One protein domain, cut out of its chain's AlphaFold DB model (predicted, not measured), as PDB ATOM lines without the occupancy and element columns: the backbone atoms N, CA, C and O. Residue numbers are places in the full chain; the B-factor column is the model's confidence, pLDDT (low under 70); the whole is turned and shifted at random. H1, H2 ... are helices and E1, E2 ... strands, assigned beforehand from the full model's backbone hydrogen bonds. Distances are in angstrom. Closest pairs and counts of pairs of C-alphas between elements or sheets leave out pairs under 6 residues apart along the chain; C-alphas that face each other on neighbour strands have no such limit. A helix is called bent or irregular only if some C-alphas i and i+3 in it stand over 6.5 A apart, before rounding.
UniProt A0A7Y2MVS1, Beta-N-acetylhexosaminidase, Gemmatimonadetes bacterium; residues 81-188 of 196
ATOM      1  N   PRO A  81      34.462  84.484  25.919       97.75
ATOM      2  CA  PRO A  81      35.823  84.319  26.424       97.75
ATOM      3  C   PRO A  81      36.222  85.360  27.476       97.75
ATOM      4  O   PRO A  81      36.024  86.559  27.270       97.75
ATOM      5  N   ASN A  82      36.796  84.938  28.605       96.50
ATOM      6  CA  ASN A  82      37.052  85.846  29.726       96.50
ATOM      7  C   ASN A  82      38.044  86.970  29.427       96.50
ATOM      8  O   ASN A  82      37.924  88.042  30.015       96.50
ATOM      9  N   SER A  83      38.980  86.780  28.499       93.81
ATOM     10  CA  SER A  83      39.966  87.811  28.161       93.81
ATOM     11  C   SER A  83      39.321  89.070  27.584       93.81
ATOM     12  O   SER A  83      39.849  90.170  27.757       93.81
ATOM     13  N   VAL A  84      38.164  88.929  26.929       96.62
ATOM     14  CA  VAL A  84      37.589  89.986  26.088       96.62
ATOM     15  C   VAL A  84      36.083  90.194  26.277       96.62
ATOM     16  O   VAL A  84      35.570  91.270  25.985       96.62
ATOM     17  N   MET A  85      35.355  89.221  26.828       98.19
ATOM     18  CA  MET A  85      33.905  89.296  27.050       98.19
ATOM     19  C   MET A  85      33.511  89.482  28.520       98.19
ATOM     20  O   MET A  85      32.325  89.452  28.840       98.19
ATOM     21  N   TYR A  86      34.459  89.690  29.434       98.31
ATOM     22  CA  TYR A  86      34.154  89.938  30.848       98.31
ATOM     23  C   TYR A  86      34.106  91.440  31.117       98.31
ATOM     24  O   TYR A  86      35.116  92.137  31.222       98.31
ATOM     25  N   PHE A  87      32.888  91.974  31.179       98.62
ATOM     26  CA  PHE A  87      32.652  93.407  31.352       98.62
ATOM     27  C   PHE A  87      32.760  93.851  32.811       98.62
ATOM     28  O   PHE A  87      32.720  95.040  33.094       98.62
ATOM     29  N   ASP A  88      32.978  92.943  33.744       98.25
ATOM     30  CA  ASP A  88      33.381  93.239  35.114       98.25
ATOM     31  C   ASP A  88      34.882  93.567  35.254       98.25
ATOM     32  O   ASP A  88      35.296  93.993  36.334       98.25
ATOM     33  N   HIS A  89      35.675  93.464  34.175       98.31
ATOM     34  CA  HIS A  89      37.080  93.894  34.123       98.31
ATOM     35  C   HIS A  89      37.264  95.412  34.013       98.31
ATOM     36  O   HIS A  89      36.402  96.114  33.466       98.31
ATOM     37  N   TYR A  90      38.431  95.913  34.445       98.12
ATOM     38  CA  TYR A  90      38.842  97.298  34.184       98.12
ATOM     39  C   TYR A  90      38.837  97.611  32.681       98.12
ATOM     40  O   TYR A  90      38.989  96.728  31.839       98.12
ATOM     41  N   GLN A  91      38.655  98.887  32.345       97.50
ATOM     42  CA  GLN A  91      38.583  99.375  30.961       97.50
ATOM     43  C   GLN A  91      39.767 100.263  30.559       97.50
ATOM     44  O   GLN A  91      39.914 100.578  29.381       97.50
ATOM     45  N   ALA A  92      40.581 100.671  31.533       96.06
ATOM     46  CA  ALA A  92      41.840 101.394  31.385       96.06
ATOM     47  C   ALA A  92      42.676 101.200  32.660       96.06
ATOM     48  O   ALA A  92      42.380 100.302  33.451       96.06
ATOM     49  N   ASP A  93      43.708 102.027  32.858       94.69
ATOM     50  CA  ASP A  93      44.575 101.974  34.038       94.69
ATOM     51  C   ASP A  93      43.747 101.974  35.343       94.69
ATOM     52  O   ASP A  93      43.058 102.961  35.631       94.69
ATOM     53  N   PRO A  94      43.830 100.904  36.162       94.94
ATOM     54  CA  PRO A  94      43.104 100.795  37.424       94.94
ATOM     55  C   PRO A  94      43.306 101.977  38.381       94.94
ATOM     56  O   PRO A  94      42.437 102.233  39.212       94.94
ATOM     57  N   ALA A  95      44.418 102.717  38.280       94.31
ATOM     58  CA  ALA A  95      44.676 103.889  39.117       94.31
ATOM     59  C   ALA A  95      43.661 105.030  38.904       94.31
ATOM     60  O   ALA A  95      43.433 105.822  39.823       94.31
ATOM     61  N   GLY A  96      43.063 105.123  37.712       93.31
ATOM     62  CA  GLY A  96      42.060 106.134  37.353       93.31
ATOM     63  C   GLY A  96      40.621 105.615  37.320       93.31
ATOM     64  O   GLY A  96      39.703 106.381  37.031       93.31
ATOM     65  N   GLU A  97      40.410 104.331  37.603       95.69
ATOM     66  CA  GLU A  97      39.139 103.646  37.384       95.69
ATOM     67  C   GLU A  97      38.445 103.288  38.710       95.69
ATOM     68  O   GLU A  97      39.101 102.974  39.708       95.69
ATOM     69  N   PRO A  98      37.100 103.275  38.764       95.62
ATOM     70  CA  PRO A  98      36.407 102.732  39.920       95.62
ATOM     71  C   PRO A  98      36.637 101.219  40.016       95.62
ATOM     72  O   PRO A  98      36.632 100.535  38.993       95.62
ATOM     73  N   VAL A  99      36.735 100.703  41.246       97.38
ATOM     74  CA  VAL A  99      37.037  99.290  41.551       97.38
ATOM     75  C   VAL A  99      36.268  98.316  40.650       97.38
ATOM     76  O   VAL A  99      35.071  98.488  40.395       97.38
ATOM     77  N   ALA A 100      36.989  97.307  40.177       97.56
ATOM     78  CA  ALA A 100      36.525  96.206  39.344       97.56
ATOM     79  C   ALA A 100      37.159  94.891  39.846       97.56
ATOM     80  O   ALA A 100      38.056  94.930  40.693       97.56
ATOM     81  N   ILE A 101      36.715  93.736  39.335       96.56
ATOM     82  CA  ILE A 101      37.180  92.402  39.787       96.56
ATOM     83  C   ILE A 101      38.700  92.203  39.597       96.56
ATOM     84  O   ILE A 101      39.322  91.411  40.302       96.56
ATOM     85  N   GLY A 102      39.298  92.918  38.639       95.62
ATOM     86  CA  GLY A 102      40.622  92.654  38.082       95.62
ATOM     87  C   GLY A 102      40.585  92.761  36.557       95.62
ATOM     88  O   GLY A 102      39.644  93.332  36.009       95.62
ATOM     89  N   GLY A 103      41.601  92.219  35.881       96.31
ATOM     90  CA  GLY A 103      41.664  92.173  34.414       96.31
ATOM     91  C   GLY A 103      41.735  93.548  33.739       96.31
ATOM     92  O   GLY A 103      41.665  94.586  34.389       96.31
ATOM     93  N   LEU A 104      41.891  93.557  32.420       97.25
ATOM     94  CA  LEU A 104      41.793  94.758  31.596       97.25
ATOM     95  C   LEU A 104      41.199  94.346  30.255       97.25
ATOM     96  O   LEU A 104      41.767  93.506  29.566       97.25
ATOM     97  N   THR A 105      40.062  94.933  29.912       97.50
ATOM     98  CA  THR A 105      39.367  94.692  28.651       97.50
ATOM     99  C   THR A 105      38.874  96.037  28.146       97.50
ATOM    100  O   THR A 105      37.903  96.591  28.671       97.50
ATOM    101  N   THR A 106      39.567  96.588  27.159       97.25
ATOM    102  CA  THR A 106      39.249  97.879  26.545       97.25
ATOM    103  C   THR A 106      38.144  97.736  25.496       97.25
ATOM    104  O   THR A 106      37.745  96.641  25.105       97.25
ATOM    105  N   VAL A 107      37.616  98.864  25.020       97.62
ATOM    106  CA  VAL A 107      36.684  98.873  23.880       97.62
ATOM    107  C   VAL A 107      37.347  98.408  22.578       97.62
ATOM    108  O   VAL A 107      36.667  97.818  21.743       97.62
ATOM    109  N   GLU A 108      38.655  98.626  22.426       97.38
ATOM    110  CA  GLU A 108      39.431  98.164  21.271       97.38
ATOM    111  C   GLU A 108      39.602  96.645  21.291       97.38
ATOM    112  O   GLU A 108      39.342  96.004  20.277       97.38
ATOM    113  N   ASP A 109      39.907  96.062  22.457       97.88
ATOM    114  CA  ASP A 109      40.001  94.603  22.621       97.88
ATOM    115  C   ASP A 109      38.689  93.923  22.210       97.88
ATOM    116  O   ASP A 109      38.687  92.960  21.444       97.88
ATOM    117  N   VAL A 110      37.553  94.466  22.667       98.50
ATOM    118  CA  VAL A 110      36.220  93.961  22.302       98.50
ATOM    119  C   VAL A 110      35.973  94.092  20.806       98.50
ATOM    120  O   VAL A 110      35.457  93.161  20.199       98.50
ATOM    121  N   TYR A 111      36.325  95.229  20.202       98.44
ATOM    122  CA  TYR A 111      36.109  95.467  18.776       98.44
ATOM    123  C   TYR A 111      36.959  94.551  17.883       98.44
ATOM    124  O   TYR A 111      36.491  94.098  16.839       98.44
ATOM    125  N   ALA A 112      38.189  94.260  18.309       97.56
ATOM    126  CA  ALA A 112      39.114  93.369  17.618       97.56
ATOM    127  C   ALA A 112      38.738  91.883  17.747       97.56
ATOM    128  O   ALA A 112      39.330  91.045  17.067       97.56
ATOM    129  N   PHE A 113      37.769  91.543  18.603       97.62
ATOM    130  CA  PHE A 113      37.378  90.161  18.832       97.62
ATOM    131  C   PHE A 113      36.820  89.498  17.568       97.62
ATOM    132  O   PHE A 113      35.971  90.043  16.849       97.62
ATOM    133  N   ASP A 114      37.277  88.271  17.347       95.44
ATOM    134  CA  ASP A 114      36.780  87.372  16.325       95.44
ATOM    135  C   ASP A 114      35.965  86.248  16.984       95.44
ATOM    136  O   ASP A 114      36.530  85.420  17.707       95.44
ATOM    137  N   PRO A 115      34.637  86.209  16.774       95.50
ATOM    138  CA  PRO A 115      33.780  85.220  17.405       95.50
ATOM    139  C   PRO A 115      33.924  83.815  16.811       95.50
ATOM    140  O   PRO A 115      33.364  82.889  17.386       95.50
ATOM    141  N   VAL A 116      34.633  83.614  15.692       96.12
ATOM    142  CA  VAL A 116      34.772  82.291  15.065       96.12
ATOM    143  C   VAL A 116      36.162  81.705  15.363       96.12
ATOM    144  O   VAL A 116      37.133  82.036  14.670       96.12
ATOM    145  N   PRO A 117      36.294  80.819  16.370       94.94
ATOM    146  CA  PRO A 117      37.574  80.205  16.707       94.94
ATOM    147  C   PRO A 117      38.019  79.195  15.639       94.94
ATOM    148  O   PRO A 117      37.203  78.669  14.883       94.94
ATOM    149  N   GLU A 118      39.323  78.901  15.603       95.19
ATOM    150  CA  GLU A 118      39.941  78.043  14.578       95.19
ATOM    151  C   GLU A 118      39.221  76.698  14.370       95.19
ATOM    152  O   GLU A 118      38.888  76.432  13.215       95.19
ATOM    153  N   PRO A 119      38.861  75.914  15.416       95.75
ATOM    154  CA  PRO A 119      38.289  74.575  15.224       95.75
ATOM    155  C   PRO A 119      36.958  74.541  14.459       95.75
ATOM    156  O   PRO A 119      36.507  73.474  14.047       95.75
ATOM    157  N   PHE A 120      36.307  75.695  14.297       96.81
ATOM    158  CA  PHE A 120      35.047  75.843  13.574       96.81
ATOM    159  C   PHE A 120      35.236  76.416  12.162       96.81
ATOM    160  O   PHE A 120      34.263  76.527  11.417       96.81
ATOM    161  N   ARG A 121      36.462  76.771  11.758       95.25
ATOM    162  CA  ARG A 121      36.732  77.310  10.423       95.25
ATOM    163  C   ARG A 121      36.754  76.223   9.358       95.25
ATOM    164  O   ARG A 121      37.250  75.120   9.572       95.25
ATOM    165  N   GLY A 122      36.258  76.565   8.172       91.31
ATOM    166  CA  GLY A 122      36.226  75.664   7.022       91.31
ATOM    167  C   GLY A 122      34.991  74.762   6.966       91.31
ATOM    168  O   GLY A 122      35.046  73.722   6.306       91.31
ATOM    169  N   GLY A 123      33.887  75.148   7.615       92.00
ATOM    170  CA  GLY A 123      32.587  74.478   7.502       92.00
ATOM    171  C   GLY A 123      31.812  74.271   8.807       92.00
ATOM    172  O   GLY A 123      30.770  73.621   8.755       92.00
ATOM    173  N   GLY A 124      32.303  74.756   9.952       94.75
ATOM    174  CA  GLY A 124      31.623  74.681  11.255       94.75
ATOM    175  C   GLY A 124      31.105  76.030  11.763       94.75
ATOM    176  O   GLY A 124      30.563  76.107  12.863       94.75
ATOM    177  N   GLU A 125      31.270  77.105  10.994       95.31
ATOM    178  CA  GLU A 125      30.981  78.474  11.424       95.31
ATOM    179  C   GLU A 125      29.498  78.680  11.779       95.31
ATOM    180  O   GLU A 125      29.176  79.505  12.630       95.31
ATOM    181  N   ASP A 126      28.595  77.891  11.190       96.50
ATOM    182  CA  ASP A 126      27.153  77.899  11.476       96.50
ATOM    183  C   ASP A 126      26.798  77.405  12.889       96.50
ATOM    184  O   ASP A 126      25.695  77.660  13.379       96.50
ATOM    185  N   ARG A 127      27.732  76.722  13.559       97.19
ATOM    186  CA  ARG A 127      27.600  76.276  14.955       97.19
ATOM    187  C   ARG A 127      27.990  77.337  15.966       97.19
ATOM    188  O   ARG A 127      27.640  77.206  17.138       97.19
ATOM    189  N   ILE A 128      28.651  78.405  15.533       97.94
ATOM    190  CA  ILE A 128      28.875  79.579  16.368       97.94
ATOM    191  C   ILE A 128      27.603  80.428  16.338       97.94
ATOM    192  O   ILE A 128      27.334  81.161  15.390       97.94
ATOM    193  N   LEU A 129      26.806  80.344  17.404       98.19
ATOM    194  CA  LEU A 129      25.548  81.088  17.521       98.19
ATOM    195  C   LEU A 129      25.769  82.601  17.672       98.19
ATOM    196  O   LEU A 129      24.848  83.387  17.448       98.19
ATOM    197  N   GLY A 130      26.968  83.001  18.096       97.81
ATOM    198  CA  GLY A 130      27.378  84.386  18.282       97.81
ATOM    199  C   GLY A 130      28.281  84.554  19.499       97.81
ATOM    200  O   GLY A 130      28.823  83.585  20.036       97.81
ATOM    201  N   ALA A 131      28.411  85.798  19.953       98.38
ATOM    202  CA  ALA A 131      29.161  86.152  21.150       98.38
ATOM    203  C   ALA A 131      28.309  86.949  22.144       98.38
ATOM    204  O   ALA A 131      27.355  87.632  21.764       98.38
ATOM    205  N   GLN A 132      28.667  86.869  23.423       98.75
ATOM    206  CA  GLN A 132      28.008  87.584  24.510       98.75
ATOM    207  C   GLN A 132      29.046  88.062  25.529       98.75
ATOM    208  O   GLN A 132      29.940  87.315  25.912       98.75
ATOM    209  N   ALA A 133      28.880  89.291  26.018       98.62
ATOM    210  CA  ALA A 133      29.604  89.763  27.189       98.62
ATOM    211  C   ALA A 133      28.879  89.396  28.486       98.62
ATOM    212  O   ALA A 133      27.656  89.524  28.588       98.62
ATOM    213  N   ASN A 134      29.649  89.002  29.495       98.56
ATOM    214  CA  ASN A 134      29.176  88.705  30.836       98.56
ATOM    215  C   ASN A 134      29.535  89.874  31.757       98.56
ATOM    216  O   ASN A 134      30.688  90.295  31.817       98.56
ATOM    217  N   LEU A 135      28.546  90.406  32.475       98.62
ATOM    218  CA  LEU A 135      28.761  91.408  33.516       98.62
ATOM    219  C   LEU A 135      28.483  90.771  34.875       98.62
ATOM    220  O   LEU A 135      27.340  90.747  35.338       98.62
ATOM    221  N   TRP A 136      29.533  90.248  35.500       98.56
ATOM    222  CA  TRP A 136      29.477  89.804  36.888       98.56
ATOM    223  C   TRP A 136      29.387  91.018  37.827       98.56
ATOM    224  O   TRP A 136      29.797  92.129  37.481       98.56
ATOM    225  N   THR A 137      28.747  90.857  38.986       98.44
ATOM    226  CA  THR A 137      28.263  92.004  39.788       98.44
ATOM    227  C   THR A 137      28.852  92.105  41.190       98.44
ATOM    228  O   THR A 137      28.444  92.961  41.973       98.44
ATOM    229  N   GLU A 138      29.886  91.321  41.482       98.50
ATOM    230  CA  GLU A 138      30.636  91.301  42.741       98.50
ATOM    231  C   GLU A 138      31.120  92.704  43.139       98.50
ATOM    232  O   GLU A 138      31.052  93.071  44.312       98.50
ATOM    233  N   TYR A 139      31.543  93.510  42.154       98.12
ATOM    234  CA  TYR A 139      31.997  94.901  42.324       98.12
ATOM    235  C   TYR A 139      31.114  95.920  41.580       98.12
ATOM    236  O   TYR A 139      31.532  97.050  41.312       98.12
ATOM    237  N   VAL A 140      29.871  95.548  41.257       98.50
ATOM    238  CA  VAL A 140      28.913  96.383  40.509       98.50
ATOM    239  C   VAL A 140      27.632  96.569  41.338       98.50
ATOM    240  O   VAL A 140      26.582  96.024  41.011       98.50
ATOM    241  N   PRO A 141      27.682  97.346  42.438       98.12
ATOM    242  CA  PRO A 141      26.572  97.429  43.392       98.12
ATOM    243  C   PRO A 141      25.397  98.297  42.918       98.12
ATOM    244  O   PRO A 141      24.367  98.351  43.586       98.12
ATOM    245  N   THR A 142      25.551  99.037  41.816       98.50
ATOM    246  CA  THR A 142      24.553 100.007  41.347       98.50
ATOM    247  C   THR A 142      24.332  99.911  39.839       98.50
ATOM    248  O   THR A 142      25.272  99.589  39.105       98.50
ATOM    249  N   PRO A 143      23.130 100.270  39.346       98.31
ATOM    250  CA  PRO A 143      22.872 100.401  37.913       98.31
ATOM    251  C   PRO A 143      23.845 101.354  37.208       98.31
ATOM    252  O   PRO A 143      24.295 101.057  36.110       98.31
ATOM    253  N   GLN A 144      24.250 102.452  37.853       98.44
ATOM    254  CA  GLN A 144      25.188 103.419  37.271       98.44
ATOM    255  C   GLN A 144      26.582 102.815  37.076       98.44
ATOM    256  O   GLN A 144      27.254 103.106  36.089       98.44
ATOM    257  N   LYS A 145      27.035 101.957  38.003       98.50
ATOM    258  CA  LYS A 145      28.276 101.198  37.809       98.50
ATOM    259  C   LYS A 145      28.090 100.151  36.710       98.50
ATOM    260  O   LYS A 145      29.008  99.977  35.923       98.50
ATOM    261  N   ALA A 146      26.923  99.512  36.596       98.69
ATOM    262  CA  ALA A 146      26.652  98.572  35.506       98.69
ATOM    263  C   ALA A 146      26.706  99.254  34.127       98.69
ATOM    264  O   ALA A 146      27.350  98.738  33.220       98.69
ATOM    265  N   GLU A 147      26.121 100.446  33.990       98.69
ATOM    266  CA  GLU A 147      26.235 101.282  32.786       98.69
ATOM    267  C   GLU A 147      27.694 101.627  32.467       98.69
ATOM    268  O   GLU A 147      28.117 101.491  31.320       98.69
ATOM    269  N   TYR A 148      28.468 102.007  33.488       98.62
ATOM    270  CA  TYR A 148      29.889 102.327  33.351       98.62
ATOM    271  C   TYR A 148      30.703 101.139  32.863       98.62
ATOM    272  O   TYR A 148      31.553 101.288  31.990       98.62
ATOM    273  N   MET A 149      30.438  99.956  33.416       98.62
ATOM    274  CA  MET A 149      31.111  98.721  33.033       98.62
ATOM    275  C   MET A 149      30.676  98.242  31.637       98.62
ATOM    276  O   MET A 149      31.491  97.702  30.895       98.62
ATOM    277  N   ALA A 150      29.420  98.451  31.243       98.44
ATOM    278  CA  ALA A 150      28.910  97.975  29.960       98.44
ATOM    279  C   ALA A 150      29.285  98.882  28.778       98.44
ATOM    280  O   ALA A 150      29.620  98.383  27.702       98.44
ATOM    281  N   TYR A 151      29.224 100.206  28.938       98.56
ATOM    282  CA  TYR A 151      29.385 101.156  27.836       98.56
ATOM    283  C   TYR A 151      30.728 101.900  27.916       98.56
ATOM    284  O   TYR A 151      31.068 102.414  28.982       98.56
ATOM    285  N   PRO A 152      31.470 102.026  26.794       98.00
ATOM    286  CA  PRO A 152      31.033 101.796  25.410       98.00
ATOM    287  C   PRO A 152      31.287 100.386  24.853       98.00
ATOM    288  O   PRO A 152      30.947 100.138  23.700       98.00
ATOM    289  N   ARG A 153      31.849  99.449  25.627       98.56
ATOM    290  CA  ARG A 153      32.195  98.096  25.143       98.56
ATOM    291  C   ARG A 153      31.021  97.341  24.509       98.56
ATOM    292  O   ARG A 153      31.198  96.689  23.488       98.56
ATOM    293  N   ALA A 154      29.808  97.503  25.030       98.62
ATOM    294  CA  ALA A 154      28.596  96.926  24.446       98.62
ATOM    295  C   ALA A 154      28.302  97.434  23.020       98.62
ATOM    296  O   ALA A 154      27.701  96.714  22.229       98.62
ATOM    297  N   VAL A 155      28.731  98.655  22.674       98.50
ATOM    298  CA  VAL A 155      28.616  99.202  21.311       98.50
ATOM    299  C   VAL A 155      29.580  98.487  20.368       98.50
ATOM    300  O   VAL A 155      29.184  98.127  19.264       98.50
ATOM    301  N   ALA A 156      30.817  98.244  20.813       98.50
ATOM    302  CA  ALA A 156      31.792  97.467  20.049       98.50
ATOM    303  C   ALA A 156      31.312  96.025  19.848       98.50
ATOM    304  O   ALA A 156      31.277  95.551  18.716       98.50
ATOM    305  N   LEU A 157      30.847  95.368  20.917       98.75
ATOM    306  CA  LEU A 157      30.300  94.014  20.827       98.75
ATOM    307  C   LEU A 157      29.119  93.943  19.853       98.75
ATOM    308  O   LEU A 157      29.058  93.023  19.046       98.75
ATOM    309  N   ALA A 158      28.201  94.915  19.901       98.56
ATOM    310  CA  ALA A 158      27.062  94.956  18.988       98.56
ATOM    311  C   ALA A 158      27.496  94.992  17.517       98.56
ATOM    312  O   ALA A 158      26.847  94.373  16.683       98.56
ATOM    313  N   GLU A 159      28.592  95.681  17.196       98.50
ATOM    314  CA  GLU A 159      29.138  95.685  15.842       98.50
ATOM    315  C   GLU A 159      29.838  94.371  15.485       98.50
ATOM    316  O   GLU A 159      29.639  93.865  14.384       98.50
ATOM    317  N   VAL A 160      30.588  93.790  16.425       98.25
ATOM    318  CA  VAL A 160      31.277  92.498  16.266       98.25
ATOM    319  C   VAL A 160      30.309  91.368  15.926       98.25
ATOM    320  O   VAL A 160      30.633  90.526  15.097       98.25
ATOM    321  N   VAL A 161      29.121  91.345  16.536       97.56
ATOM    322  CA  VAL A 161      28.133  90.272  16.309       97.56
ATOM    323  C   VAL A 161      27.125  90.574  15.198       97.56
ATOM    324  O   VAL A 161      26.284  89.727  14.905       97.56
ATOM    325  N   TRP A 162      27.160  91.770  14.602       98.00
ATOM    326  CA  TRP A 162      26.179  92.196  13.595       98.00
ATOM    327  C   TRP A 162      26.792  92.452  12.219       98.00
ATOM    328  O   TRP A 162      26.217  92.066  11.201       98.00
ATOM    329  N   SER A 163      27.923  93.152  12.174       97.06
ATOM    330  CA  SER A 163      28.577  93.534  10.925       97.06
ATOM    331  C   SER A 163      29.436  92.394  10.395       97.06
ATOM    332  O   SER A 163      30.073  91.677  11.162       97.06
ATOM    333  N   ALA A 164      29.497  92.259   9.070       94.31
ATOM    334  CA  ALA A 164      30.443  91.349   8.437       94.31
ATOM    335  C   ALA A 164      31.885  91.755   8.781       94.31
ATOM    336  O   ALA A 164      32.194  92.947   8.865       94.31
ATOM    337  N   GLU A 165      32.756  90.765   8.984       91.88
ATOM    338  CA  GLU A 165      34.135  90.968   9.440       91.88
ATOM    339  C   GLU A 165      34.910  91.954   8.553       91.88
ATOM    340  O   GLU A 165      35.569  92.853   9.069       91.88
ATOM    341  N   ASP A 166      34.756  91.838   7.234       94.69
ATOM    342  CA  ASP A 166      35.414  92.657   6.209       94.69
ATOM    343  C   ASP A 166      34.894  94.104   6.130       94.69
ATOM    344  O   ASP A 166      35.487  94.941   5.451       94.69
ATOM    345  N   GLN A 167      33.793  94.408   6.818       95.62
ATOM    346  CA  GLN A 167      33.209  95.749   6.910       95.62
ATOM    347  C   GLN A 167      33.565  96.462   8.224       95.62
ATOM    348  O   GLN A 167      33.201  97.627   8.411       95.62
ATOM    349  N   ARG A 168      34.261  95.784   9.146       97.00
ATOM    350  CA  ARG A 168      34.709  96.368  10.413       97.00
ATOM    351  C   ARG A 168      36.020  97.119  10.202       97.00
ATOM    352  O   ARG A 168      37.034  96.542   9.837       97.00
ATOM    353  N   ASP A 169      36.012  98.413  10.509       97.88
ATOM    354  CA  ASP A 169      37.203  99.266  10.526       97.88
ATOM    355  C   ASP A 169      37.250 100.094  11.815       97.88
ATOM    356  O   ASP A 169      36.290 100.792  12.147       97.88
ATOM    357  N   TRP A 170      38.359 100.005  12.552       96.75
ATOM    358  CA  TRP A 170      38.500 100.641  13.866       96.75
ATOM    359  C   TRP A 170      38.384 102.164  13.793       96.75
ATOM    360  O   TRP A 170      37.675 102.775  14.593       96.75
ATOM    361  N   THR A 171      39.001 102.782  12.785       96.62
ATOM    362  CA  THR A 171      38.976 104.244  12.617       96.62
ATOM    363  C   THR A 171      37.550 104.738  12.346       96.62
ATOM    364  O   THR A 171      37.074 105.698  12.958       96.62
ATOM    365  N   SER A 172      36.824 104.046  11.466       97.19
ATOM    366  CA  SER A 172      35.407 104.278  11.175       97.19
ATOM    367  C   SER A 172      34.527 104.057  12.405       97.19
ATOM    368  O   SER A 172      33.622 104.855  12.669       97.19
ATOM    369  N   PHE A 173      34.788 103.006  13.187       97.94
ATOM    370  CA  PHE A 173      34.085 102.747  14.440       97.94
ATOM    371  C   PHE A 173      34.272 103.885  15.442       97.94
ATOM    372  O   PHE A 173      33.277 104.395  15.954       97.94
ATOM    373  N   GLN A 174      35.501 104.353  15.668       96.00
ATOM    374  CA  GLN A 174      35.773 105.485  16.562       96.00
ATOM    375  C   GLN A 174      35.012 106.748  16.128       96.00
ATOM    376  O   GLN A 174      34.387 107.417  16.958       96.00
ATOM    377  N   ALA A 175      34.983 107.041  14.823       96.06
ATOM    378  CA  ALA A 175      34.223 108.168  14.284       96.06
ATOM    379  C   ALA A 175      32.706 108.028  14.524       96.06
ATOM    380  O   ALA A 175      32.035 109.009  14.853       96.06
ATOM    381  N   ARG A 176      32.155 106.812  14.404       97.25
ATOM    382  CA  ARG A 176      30.732 106.516  14.664       97.25
ATOM    383  C   ARG A 176      30.397 106.378  16.147       97.25
ATOM    384  O   ARG A 176      29.237 106.573  16.517       97.25
ATOM    385  N   LEU A 177      31.381 106.092  16.994       96.62
ATOM    386  CA  LEU A 177      31.204 106.004  18.438       96.62
ATOM    387  C   LEU A 177      30.853 107.373  19.022       96.62
ATOM    388  O   LEU A 177      29.937 107.454  19.831       96.62
ATOM    389  N   SER A 178      31.491 108.455  18.566       94.81
ATOM    390  CA  SER A 178      31.229 109.816  19.064       94.81
ATOM    391  C   SER A 178      29.732 110.200  19.093       94.81
ATOM    392  O   SER A 178      29.204 110.439  20.183       94.81
ATOM    393  N   PRO A 179      28.969 110.145  17.978       97.25
ATOM    394  CA  PRO A 179      27.532 110.436  18.012       97.25
ATOM    395  C   PRO A 179      26.700 109.396  18.788       97.25
ATOM    396  O   PRO A 179      25.563 109.675  19.167       97.25
ATOM    397  N   ILE A 180      27.213 108.182  19.037       97.75
ATOM    398  CA  ILE A 180      26.572 107.224  19.955       97.75
ATOM    399  C   ILE A 180      26.726 107.706  21.400       97.75
ATOM    400  O   ILE A 180      25.740 107.694  22.137       97.75
ATOM    401  N   LEU A 181      27.916 108.165  21.789       97.38
ATOM    402  CA  LEU A 181      28.177 108.703  23.126       97.38
ATOM    403  C   LEU A 181      27.333 109.952  23.405       97.38
ATOM    404  O   LEU A 181      26.745 110.050  24.475       97.38
ATOM    405  N   GLU A 182      27.156 110.836  22.419       97.25
ATOM    406  CA  GLU A 182      26.233 111.978  22.534       97.25
ATOM    407  C   GLU A 182      24.791 111.529  22.825       97.25
ATOM    408  O   GLU A 182      24.092 112.120  23.650       97.25
ATOM    409  N   ARG A 183      24.327 110.438  22.199       97.81
ATOM    410  CA  ARG A 183      23.003 109.864  22.502       97.81
ATOM    411  C   ARG A 183      22.930 109.262  23.903       97.81
ATOM    412  O   ARG A 183      21.865 109.325  24.517       97.81
ATOM    413  N   LEU A 184      24.015 108.664  24.393       98.00
ATOM    414  CA  LEU A 184      24.102 108.152  25.762       98.00
ATOM    415  C   LEU A 184      24.079 109.301  26.783       98.00
ATOM    416  O   LEU A 184      23.341 109.210  27.764       98.00
ATOM    417  N   ASP A 185      24.777 110.407  26.502       97.75
ATOM    418  CA  ASP A 185      24.739 111.644  27.295       97.75
ATOM    419  C   ASP A 185      23.303 112.202  27.386       97.75
ATOM    420  O   ASP A 185      22.808 112.472  28.483       97.75
ATOM    421  N   LEU A 186      22.573 112.284  26.263       98.19
ATOM    422  CA  LEU A 186      21.164 112.725  26.238       98.19
ATOM    423  C   LEU A 186      20.224 111.833  27.063       98.19
ATOM    424  O   LEU A 186      19.149 112.274  27.473       98.19
ATOM    425  N   ARG A 187      20.610 110.575  27.293       97.62
ATOM    426  CA  ARG A 187      19.877 109.612  28.128       97.62
ATOM    427  C   ARG A 187      20.418 109.528  29.555       97.62
ATOM    428  O   ARG A 187      19.878 108.757  30.340       97.62
ATOM    429  N   SER A 188      21.442 110.317  29.887       98.00
ATOM    430  CA  SER A 188      22.114 110.304  31.191       98.00
ATOM    431  C   SER A 188      22.667 108.927  31.584       98.00
ATOM    432  O   SER A 188      22.666 108.578  32.761       98.00
TER     433      SER A 188
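Overview. This is residues 81 to 188 of the 196 residues of the protein "Beta-N-acetylhexosaminidase" of Gemmatimonadetes bacterium (UniProt A0A7Y2MVS1). One long helix, H5, runs over one side of a body of loops and short helices; H2 and H4 touch in its middle, and E1 lies on the side of H4 away from H5. Two long loops, residues 86 to 106 and 112 to 127, reach to opposite ends. The printed part has 108 residues, with five named helices and one strand in the order H1, H2, E1, H3, H4, H5; it is mostly helix, with under half of the residues in named elements. It is compact, with a radius of gyration of the C-alphas of 14.9 A and spans of 43 by 30 by 22 A.

Along the chain. H5, residues 170 to 186, is 24.5 A long, from C-alpha 170 at (38.500, 100.641, 13.866) to C-alpha 186 at (21.164, 112.725, 26.238). It has a kink of 29 degrees near residue 177; it is neither bent nor irregular, but only just: C-alphas 176 and 179 are 6.1 A apart. H4 is residues 153 to 160, 10.5 A, and H3 residues 143 to 150, 10.3 A. H2 is residues 107 to 111, 6.2 A; E1 residues 128 to 131, 8.1 A; H1 residues 82 to 85, 5.4 A, beginning at C-alpha 82 (37.052, 85.846, 29.726).

Arrangement. H5 is close to H4 but not clearly touching, at a steep tilt of 47 degrees, opposite ways; their closest C-alphas, Val 155 and Leu 177, are 7.8 A apart. H4 touches H2, closest at C-alphas 153 and 107, 4.7 A. H2 and H1 only just touch, with 3 pairs of C-alphas within 8 A, the closest Val 110 and Val 84 at 5.7 A. H3 and H4 meet only through their link. E1 pairs with no named strand. In H2, H3 and H4 every O i to N i+4 pair is within hydrogen-bond range, in H5 11 of 13; H1 is too short for one, and its one O i to N i+3 pair is out of range.

Size, cuts and confidence. The C-alphas farthest apart, Ala 95 and Gly 123, are 44.8 A apart. The printed part has no cut; the links H1 to H2, H2 to E1 and E1 to H3 are long. No printed residue is under 70 in pLDDT.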